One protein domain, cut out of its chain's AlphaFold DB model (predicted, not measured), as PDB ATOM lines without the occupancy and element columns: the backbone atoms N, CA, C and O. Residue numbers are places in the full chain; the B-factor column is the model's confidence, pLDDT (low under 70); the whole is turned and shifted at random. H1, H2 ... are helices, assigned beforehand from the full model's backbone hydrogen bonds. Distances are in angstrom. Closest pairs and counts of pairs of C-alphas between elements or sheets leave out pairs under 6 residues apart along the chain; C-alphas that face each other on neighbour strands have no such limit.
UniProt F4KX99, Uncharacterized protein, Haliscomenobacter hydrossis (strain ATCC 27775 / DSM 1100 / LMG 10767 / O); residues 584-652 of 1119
ATOM      1  N   ARG A 584      94.672 112.046  35.920       70.31
ATOM      2  CA  ARG A 584      93.333 111.460  35.748       70.31
ATOM      3  C   ARG A 584      93.357 109.923  35.609       70.31
ATOM      4  O   ARG A 584      92.539 109.308  36.278       70.31
ATOM      5  N   PRO A 585      94.287 109.314  34.845       74.56
ATOM      6  CA  PRO A 585      94.480 107.861  34.844       74.56
ATOM      7  C   PRO A 585      94.720 107.270  36.239       74.56
ATOM      8  O   PRO A 585      94.068 106.307  36.608       74.56
ATOM      9  N   LEU A 586      95.559 107.899  37.065       69.44
ATOM     10  CA  LEU A 586      95.804 107.440  38.432       69.44
ATOM     11  C   LEU A 586      94.531 107.497  39.287       69.44
ATOM     12  O   LEU A 586      94.279 106.603  40.087       69.44
ATOM     13  N   ALA A 587      93.719 108.548  39.139       69.25
ATOM     14  CA  ALA A 587      92.441 108.629  39.841       69.25
ATOM     15  C   ALA A 587      91.497 107.486  39.433       69.25
ATOM     16  O   ALA A 587      90.799 106.946  40.288       69.25
ATOM     17  N   ASP A 588      91.511 107.105  38.156       78.75
ATOM     18  CA  ASP A 588      90.745 105.978  37.632       78.75
ATOM     19  C   ASP A 588      91.236 104.653  38.241       78.75
ATOM     20  O   ASP A 588      90.437 103.917  38.825       78.75
ATOM     21  N   ASP A 589      92.552 104.419  38.227       74.62
ATOM     22  CA  ASP A 589      93.193 103.237  38.816       74.62
ATOM     23  C   ASP A 589      92.910 103.123  40.329       74.62
ATOM     24  O   ASP A 589      92.649 102.036  40.849       74.62
ATOM     25  N   ILE A 590      92.900 104.249  41.056       72.19
ATOM     26  CA  ILE A 590      92.558 104.295  42.488       72.19
ATOM     27  C   ILE A 590      91.096 103.901  42.719       72.19
ATOM     28  O   ILE A 590      90.803 103.159  43.661       72.19
ATOM     29  N   VAL A 591      90.164 104.385  41.891       77.69
ATOM     30  CA  VAL A 591      88.743 104.025  42.015       77.69
ATOM     31  C   VAL A 591      88.543 102.541  41.707       77.69
ATOM     32  O   VAL A 591      87.843 101.864  42.459       77.69
ATOM     33  N   GLU A 592      89.180 102.004  40.665       80.94
ATOM     34  CA  GLU A 592      89.134 100.569  40.352       80.94
ATOM     35  C   GLU A 592      89.695  99.723  41.502       80.94
ATOM     36  O   GLU A 592      89.066  98.752  41.939       80.94
ATOM     37  N   ALA A 593      90.820 100.136  42.081       75.56
ATOM     38  CA  ALA A 593      91.411  99.477  43.236       75.56
ATOM     39  C   ALA A 593      90.499  99.517  44.478       75.56
ATOM     40  O   ALA A 593      90.395  98.523  45.205       75.56
ATOM     41  N   ALA A 594      89.779 100.622  44.704       75.88
ATOM     42  CA  ALA A 594      88.777 100.728  45.765       75.88
ATOM     43  C   ALA A 594      87.561  99.815  45.517       75.88
ATOM     44  O   ALA A 594      87.059  99.184  46.447       75.88
ATOM     45  N   LEU A 595      87.106  99.673  44.270       82.06
ATOM     46  CA  LEU A 595      86.029  98.738  43.928       82.06
ATOM     47  C   LEU A 595      86.459  97.278  44.149       82.06
ATOM     48  O   LEU A 595      85.682  96.472  44.669       82.06
ATOM     49  N   ILE A 596      87.710  96.935  43.826       81.94
ATOM     50  CA  ILE A 596      88.286  95.616  44.131       81.94
ATOM     51  C   ILE A 596      88.326  95.385  45.648       81.94
ATOM     52  O   ILE A 596      87.907  94.320  46.106       81.94
ATOM     53  N   LEU A 597      88.760  96.385  46.427       77.38
ATOM     54  CA  LEU A 597      88.768  96.331  47.893       77.38
ATOM     55  C   LEU A 597      87.377  96.017  48.444       77.38
ATOM     56  O   LEU A 597      87.224  95.086  49.230       77.38
ATOM     57  N   PHE A 598      86.366  96.770  48.017       82.19
ATOM     58  CA  PHE A 598      84.996  96.608  48.498       82.19
ATOM     59  C   PHE A 598      84.400  95.253  48.105       82.19
ATOM     60  O   PHE A 598      83.561  94.719  48.823       82.19
ATOM     61  N   THR A 599      84.868  94.667  47.001       83.94
ATOM     62  CA  THR A 599      84.467  93.324  46.567       83.94
ATOM     63  C   THR A 599      85.111  92.225  47.420       83.94
ATOM     64  O   THR A 599      84.445  91.263  47.791       83.94
ATOM     65  N   GLN A 600      86.409  92.340  47.721       80.75
ATOM     66  CA  GLN A 600      87.174  91.305  48.433       80.75
ATOM     67  C   GLN A 600      87.023  91.375  49.955       80.75
ATOM     68  O   GLN A 600      87.064  90.343  50.624       80.75
ATOM     69  N   HIS A 601      86.869  92.586  50.489       79.38
ATOM     70  CA  HIS A 601      86.832  92.878  51.917       79.38
ATOM     71  C   HIS A 601      85.704  93.863  52.275       79.38
ATOM     72  O   HIS A 601      85.966  94.958  52.786       79.38
ATOM     73  N   PRO A 602      84.432  93.517  51.999       81.25
ATOM     74  CA  PRO A 602      83.298  94.368  52.354       81.25
ATOM     75  C   PRO A 602      83.131  94.530  53.877       81.25
ATOM     76  O   PRO A 602      82.561  95.523  54.330       81.25
ATOM     77  N   ASP A 603      83.675  93.592  54.659       77.19
ATOM     78  CA  ASP A 603      83.716  93.592  56.126       77.19
ATOM     79  C   ASP A 603      84.463  94.791  56.716       77.19
ATOM     80  O   ASP A 603      84.259  95.153  57.869       77.19
ATOM     81  N   LEU A 604      85.305  95.447  55.920       68.88
ATOM     82  CA  LEU A 604      85.997  96.653  56.355       68.88
ATOM     83  C   LEU A 604      85.071  97.869  56.421       68.88
ATOM     84  O   LEU A 604      85.377  98.817  57.130       68.88
ATOM     85  N   ILE A 605      83.970  97.875  55.670       72.12
ATOM     86  CA  ILE A 605      83.081  99.038  55.558       72.12
ATOM     87  C   ILE A 605      81.903  98.893  56.516       72.12
ATOM     88  O   ILE A 605      81.471  99.876  57.117       72.12
ATOM     89  N   VAL A 606      81.364  97.676  56.625       80.31
ATOM     90  CA  VAL A 606      80.156  97.382  57.393       80.31
ATOM     91  C   VAL A 606      80.265  95.997  58.030       80.31
ATOM     92  O   VAL A 606      80.649  95.036  57.367       80.31
ATOM     93  N   ASP A 607      79.877  95.880  59.300       79.12
ATOM     94  CA  ASP A 607      79.900  94.606  60.039       79.12
ATOM     95  C   ASP A 607      78.723  93.677  59.680       79.12
ATOM     96  O   ASP A 607      78.812  92.459  59.827       79.12
ATOM     97  N   ASP A 608      77.616  94.245  59.199       86.62
ATOM     98  CA  ASP A 608      76.407  93.519  58.813       86.62
ATOM     99  C   ASP A 608      76.609  92.681  57.537       86.62
ATOM    100  O   ASP A 608      76.992  93.191  56.481       86.62
ATOM    101  N   VAL A 609      76.309  91.382  57.622       84.94
ATOM    102  CA  VAL A 609      76.545  90.404  56.545       84.94
ATOM    103  C   VAL A 609      75.713  90.704  55.293       84.94
ATOM    104  O   VAL A 609      76.173  90.460  54.173       84.94
ATOM    105  N   ALA A 610      74.497  91.231  55.449       83.62
ATOM    106  CA  ALA A 610      73.641  91.566  54.320       83.62
ATOM    107  C   ALA A 610      74.200  92.781  53.571       83.62
ATOM    108  O   ALA A 610      74.381  92.735  52.350       83.62
ATOM    109  N   LEU A 611      74.569  93.834  54.305       85.12
ATOM    110  CA  LEU A 611      75.201  95.027  53.740       85.12
ATOM    111  C   LEU A 611      76.557  94.709  53.101       85.12
ATOM    112  O   LEU A 611      76.858  95.249  52.035       85.12
ATOM    113  N   GLN A 612      77.332  93.777  53.662       88.81
ATOM    114  CA  GLN A 612      78.573  93.305  53.045       88.81
ATOM    115  C   GLN A 612      78.339  92.714  51.649       88.81
ATOM    116  O   GLN A 612      79.045  93.060  50.698       88.81
ATOM    117  N   ARG A 613      77.327  91.849  51.489       86.38
ATOM    118  CA  ARG A 613      76.988  91.257  50.183       86.38
ATOM    119  C   ARG A 613      76.470  92.289  49.188       86.38
ATOM    120  O   ARG A 613      76.786  92.192  48.001       86.38
ATOM    121  N   ILE A 614      75.704  93.273  49.659       86.69
ATOM    122  CA  ILE A 614      75.189  94.355  48.815       86.69
ATOM    123  C   ILE A 614      76.347  95.215  48.312       86.69
ATOM    124  O   ILE A 614      76.501  95.372  47.103       86.69
ATOM    125  N   ILE A 615      77.191  95.724  49.212       86.94
ATOM    126  CA  ILE A 615      78.304  96.608  48.850       86.94
ATOM    127  C   ILE A 615      79.312  95.877  47.964       86.94
ATOM    128  O   ILE A 615      79.680  96.403  46.913       86.94
ATOM    129  N   GLY A 616      79.696  94.648  48.324       87.56
ATOM    130  CA  GLY A 616      80.607  93.844  47.509       87.56
ATOM    131  C   GLY A 616      80.035  93.542  46.123       87.56
ATOM    132  O   GLY A 616      80.727  93.695  45.119       87.56
ATOM    133  N   GLY A 617      78.744  93.203  46.040       85.81
ATOM    134  CA  GLY A 617      78.069  92.944  44.769       85.81
ATOM    135  C   GLY A 617      77.901  94.186  43.886       85.81
ATOM    136  O   GLY A 617      77.981  94.075  42.662       85.81
ATOM    137  N   VAL A 618      77.670  95.364  44.479       87.06
ATOM    138  CA  VAL A 618      77.619  96.644  43.753       87.06
ATOM    139  C   VAL A 618      79.010  97.007  43.250       87.06
ATOM    140  O   VAL A 618      79.154  97.338  42.077       87.06
ATOM    141  N   ALA A 619      80.033  96.898  44.098       87.31
ATOM    142  CA  ALA A 619      81.407  97.206  43.728       87.31
ATOM    143  C   ALA A 619      81.900  96.324  42.570       87.31
ATOM    144  O   ALA A 619      82.432  96.846  41.590       87.31
ATOM    145  N   GLU A 620      81.633  95.014  42.619       88.50
ATOM    146  CA  GLU A 620      81.975  94.084  41.537       88.50
ATOM    147  C   GLU A 620      81.283  94.463  40.219       88.50
ATOM    148  O   GLU A 620      81.901  94.455  39.150       88.50
ATOM    149  N   ALA A 621      79.993  94.802  40.281       84.12
ATOM    150  CA  ALA A 621      79.208  95.150  39.103       84.12
ATOM    151  C   ALA A 621      79.631  96.496  38.493       84.12
ATOM    152  O   ALA A 621      79.750  96.596  37.272       84.12
ATOM    153  N   VAL A 622      79.927  97.502  39.323       85.25
ATOM    154  CA  VAL A 622      80.457  98.796  38.871       85.25
ATOM    155  C   VAL A 622      81.832  98.622  38.232       85.25
ATOM    156  O   VAL A 622      82.076  99.183  37.165       85.25
ATOM    157  N   ASN A 623      82.699  97.800  38.829       84.81
ATOM    158  CA  ASN A 623      84.025  97.522  38.283       84.81
ATOM    159  C   ASN A 623      83.940  96.873  36.889       84.81
ATOM    160  O   ASN A 623      84.643  97.270  35.968       84.81
ATOM    161  N   LYS A 624      83.014  95.921  36.692       83.88
ATOM    162  CA  LYS A 624      82.774  95.294  35.377       83.88
ATOM    163  C   LYS A 624      82.182  96.252  34.341       83.88
ATOM    164  O   LYS A 624      82.490  96.115  33.159       83.88
ATOM    165  N   ALA A 625      81.307  97.167  34.758       77.50
ATOM    166  CA  ALA A 625      80.654  98.126  33.864       77.50
ATOM    167  C   ALA A 625      81.593  99.265  33.421       77.50
ATOM    168  O   ALA A 625      81.426  99.823  32.335       77.50
ATOM    169  N   GLY A 626      82.596  99.580  34.242       79.06
ATOM    170  CA  GLY A 626      83.566 100.641  34.002       79.06
ATOM    171  C   GLY A 626      83.116 101.991  34.565       79.06
ATOM    172  O   GLY A 626      81.966 102.416  34.432       79.06
ATOM    173  N   ILE A 627      84.057 102.709  35.177       81.00
ATOM    174  CA  ILE A 627      83.806 103.969  35.896       81.00
ATOM    175  C   ILE A 627      83.502 105.165  34.974       81.00
ATOM    176  O   ILE A 627      82.945 106.169  35.411       81.00
ATOM    177  N   HIS A 628      83.809 105.054  33.680       77.62
ATOM    178  CA  HIS A 628      83.570 106.112  32.686       77.62
ATOM    179  C   HIS A 628      82.234 105.988  31.954       77.62
ATOM    180  O   HIS A 628      81.972 106.741  31.013       77.62
ATOM    181  N   GLN A 629      81.377 105.047  32.355       71.25
ATOM    182  CA  GLN A 629      80.093 104.870  31.694       71.25
ATOM    183  C   GLN A 629      79.195 106.118  31.851       71.25
ATOM    184  O   GLN A 629      79.064 106.676  32.951       71.25
ATOM    185  N   PRO A 630      78.537 106.578  30.770       65.38
ATOM    186  CA  PRO A 630      77.589 107.679  30.854       65.38
ATOM    187  C   PRO A 630      76.458 107.343  31.833       65.38
ATOM    188  O   PRO A 630      75.753 106.356  31.660       65.38
ATOM    189  N   GLY A 631      76.253 108.186  32.848       67.00
ATOM    190  CA  GLY A 631      75.191 107.972  33.836       67.00
ATOM    191  C   GLY A 631      75.545 107.009  34.974       67.00
ATOM    192  O   GLY A 631      74.626 106.501  35.611       67.00
ATOM    193  N   LEU A 632      76.836 106.813  35.279       72.69
ATOM    194  CA  LEU A 632      77.334 105.956  36.367       72.69
ATOM    195  C   LEU A 632      76.522 106.043  37.672       72.69
ATOM    196  O   LEU A 632      76.194 105.015  38.245       72.69
ATOM    197  N   LEU A 633      76.155 107.239  38.145       68.62
ATOM    198  CA  LEU A 633      75.362 107.381  39.377       68.62
ATOM    199  C   LEU A 633      74.003 106.676  39.288       68.62
ATOM    200  O   LEU A 633      73.572 106.030  40.237       68.62
ATOM    201  N   SER A 634      73.327 106.795  38.146       69.25
ATOM    202  CA  SER A 634      72.060 106.100  37.909       69.25
ATOM    203  C   SER A 634      72.261 104.588  37.861       69.25
ATOM    204  O   SER A 634      71.409 103.850  38.351       69.25
ATOM    205  N   GLU A 635      73.397 104.139  37.333       72.75
ATOM    206  CA  GLU A 635      73.757 102.725  37.295       72.75
ATOM    207  C   GLU A 635      74.107 102.172  38.684       72.75
ATOM    208  O   GLU A 635      73.639 101.101  39.051       72.75
ATOM    209  N   ILE A 636      74.825 102.930  39.517       77.81
ATOM    210  CA  ILE A 636      75.103 102.561  40.912       77.81
ATOM    211  C   ILE A 636      73.794 102.398  41.687       77.81
ATOM    212  O   ILE A 636      73.599 101.377  42.338       77.81
ATOM    213  N   VAL A 637      72.869 103.359  41.588       74.88
ATOM    214  CA  VAL A 637      71.556 103.266  42.254       74.88
ATOM    215  C   VAL A 637      70.792 102.028  41.781       74.88
ATOM    216  O   VAL A 637      70.231 101.298  42.595       74.88
ATOM    217  N   ARG A 638      70.809 101.750  40.474       78.81
ATOM    218  CA  ARG A 638      70.191 100.555  39.893       78.81
ATOM    219  C   ARG A 638      70.780  99.267  40.476       78.81
ATOM    220  O   ARG A 638      70.031  98.375  40.869       78.81
ATOM    221  N   LEU A 639      72.106  99.179  40.541       82.81
ATOM    222  CA  LEU A 639      72.823  98.031  41.088       82.81
ATOM    223  C   LEU A 639      72.555  97.858  42.582       82.81
ATOM    224  O   LEU A 639      72.368  96.727  43.017       82.81
ATOM    225  N   VAL A 640      72.469  98.949  43.350       84.50
ATOM    226  CA  VAL A 640      72.083  98.906  44.768       84.50
ATOM    227  C   VAL A 640      70.694  98.293  44.915       84.50
ATOM    228  O   VAL A 640      70.549  97.345  45.675       84.50
ATOM    229  N   LEU A 641      69.695  98.747  44.151       82.50
ATOM    230  CA  LEU A 641      68.340  98.181  44.215       82.50
ATOM    231  C   LEU A 641      68.327  96.675  43.909       82.50
ATOM    232  O   LEU A 641      67.724  95.908  44.656       82.50
ATOM    233  N   ILE A 642      69.037  96.240  42.860       84.19
ATOM    234  CA  ILE A 642      69.137  94.815  42.503       84.19
ATOM    235  C   ILE A 642      69.827  94.020  43.609       84.19
ATOM    236  O   ILE A 642      69.321  92.983  44.026       84.19
ATOM    237  N   LYS A 643      70.980  94.488  44.095       87.38
ATOM    238  CA  LYS A 643      71.759  93.751  45.095       87.38
ATOM    239  C   LYS A 643      71.071  93.716  46.449       87.38
ATOM    240  O   LYS A 643      71.168  92.693  47.124       87.38
ATOM    241  N   THR A 644      70.333  94.760  46.811       87.31
ATOM    242  CA  THR A 644      69.441  94.748  47.973       87.31
ATOM    243  C   THR A 644      68.342  93.709  47.796       87.31
ATOM    244  O   THR A 644      68.126  92.915  48.703       87.31
ATOM    245  N   ALA A 645      67.703  93.638  46.626       84.44
ATOM    246  CA  ALA A 645      66.679  92.632  46.358       84.44
ATOM    247  C   ALA A 645      67.230  91.194  46.433       84.44
ATOM    248  O   ALA A 645      66.619  90.333  47.061       84.44
ATOM    249  N   ASP A 646      68.408  90.943  45.854       84.25
ATOM    250  CA  ASP A 646      69.070  89.629  45.867       84.25
ATOM    251  C   ASP A 646      69.433  89.151  47.285       84.25
ATOM    252  O   ASP A 646      69.596  87.952  47.509       84.25
ATOM    253  N   ASN A 647      69.583  90.076  48.239       86.19
ATOM    254  CA  ASN A 647      70.000  89.791  49.615       86.19
ATOM    255  C   ASN A 647      68.936  90.165  50.658       86.19
ATOM    256  O   ASN A 647      69.246  90.223  51.845       86.19
ATOM    257  N   ILE A 648      67.690  90.418  50.248       84.25
ATOM    258  CA  ILE A 648      66.670  90.978  51.143       84.25
ATOM    259  C   ILE A 648      66.287  90.044  52.293       84.25
ATOM    260  O   ILE A 648      65.985  90.500  53.390       84.25
ATOM    261  N   GLU A 649      66.395  88.736  52.060       78.69
ATOM    262  CA  GLU A 649      66.160  87.681  53.054       78.69
ATOM    263  C   GLU A 649      67.187  87.717  54.199       78.69
ATOM    264  O   GLU A 649      66.952  87.136  55.250       78.69
ATOM    265  N   LEU A 650      68.329  88.394  54.012       80.12
ATOM    266  CA  LEU A 650      69.320  88.623  55.068       80.12
ATOM    267  C   LEU A 650      69.077  89.934  55.830       80.12
ATOM    268  O   LEU A 650      69.631  90.104  56.910       80.12
ATOM    269  N   LEU A 651      68.302  90.867  55.262       78.06
ATOM    270  CA  LEU A 651      67.975  92.157  55.883       78.06
ATOM    271  C   LEU A 651      66.731  92.081  56.773       78.06
ATOM    272  O   LEU A 651      66.580  92.896  57.681       78.06
ATOM    273  N   VAL A 652      65.832  91.139  56.491       74.31
ATOM    274  CA  VAL A 652      64.582  90.941  57.228       74.31
ATOM    275  C   VAL A 652      64.522  89.484  57.683       74.31
ATOM    276  O   VAL A 652      64.414  88.585  56.851       74.31
TER     277      VAL A 652
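AT A GLANCE: This is residues 584 to 652 of the 1119 residues of an uncharacterized protein of Haliscomenobacter hydrossis (strain ATCC 27775 / DSM 1100 / LMG 10767 / O) (UniProt F4KX99). Three helices zigzag back and forth, with H2 in the middle between H1 and H3, and the tiny H4 near the beginning of H2. The 69 printed residues hold four named helices, H1 to H4 in chain order, and no named strand: all helix. The whole is compact, with a radius of gyration of the C-alphas of 12.4 A, and spans 41 by 24 by 14 A, only just elongated.

HOW THE PARTS SIT: H1, residues 584 to 600, forms a helical hairpin with H2, residues 609 to 625, the hub. They touch, closest at the C-alphas of Thr 599 and Gly 616, 4.0 A, opposite ways at a tilt of 37 degrees, only just steep. H2 also forms a hairpin with H3, residues 632 to 646, closest at C-alphas 614 and 643, 5.1 A, at a steep tilt of 41 degrees. With residues 609 to 610 alone, H2 touches H4, residues 648 to 651; C-alphas 610 and 650 are closest, 5.3 A. H1 is apart from H3 and H4. In H1, H2 and H3 every O i to N i+4 pair is within hydrogen-bond range; H4 is too short for one.

IN THESE COORDINATES: H1 begins at C-alpha 584 (93.333, 111.460, 35.748) and measures 24.6 A, H2 24.3 A, H3 20.6 A. H4 ends at C-alpha 651 (67.975, 92.157, 55.883).

THE WHOLE: C-alphas 584 and 652 are farthest apart, 41.3 A. The printed part has no cut and no long link. Residues 586 to 587, 604, 630 to 631 and 633 to 634 have pLDDT under 70.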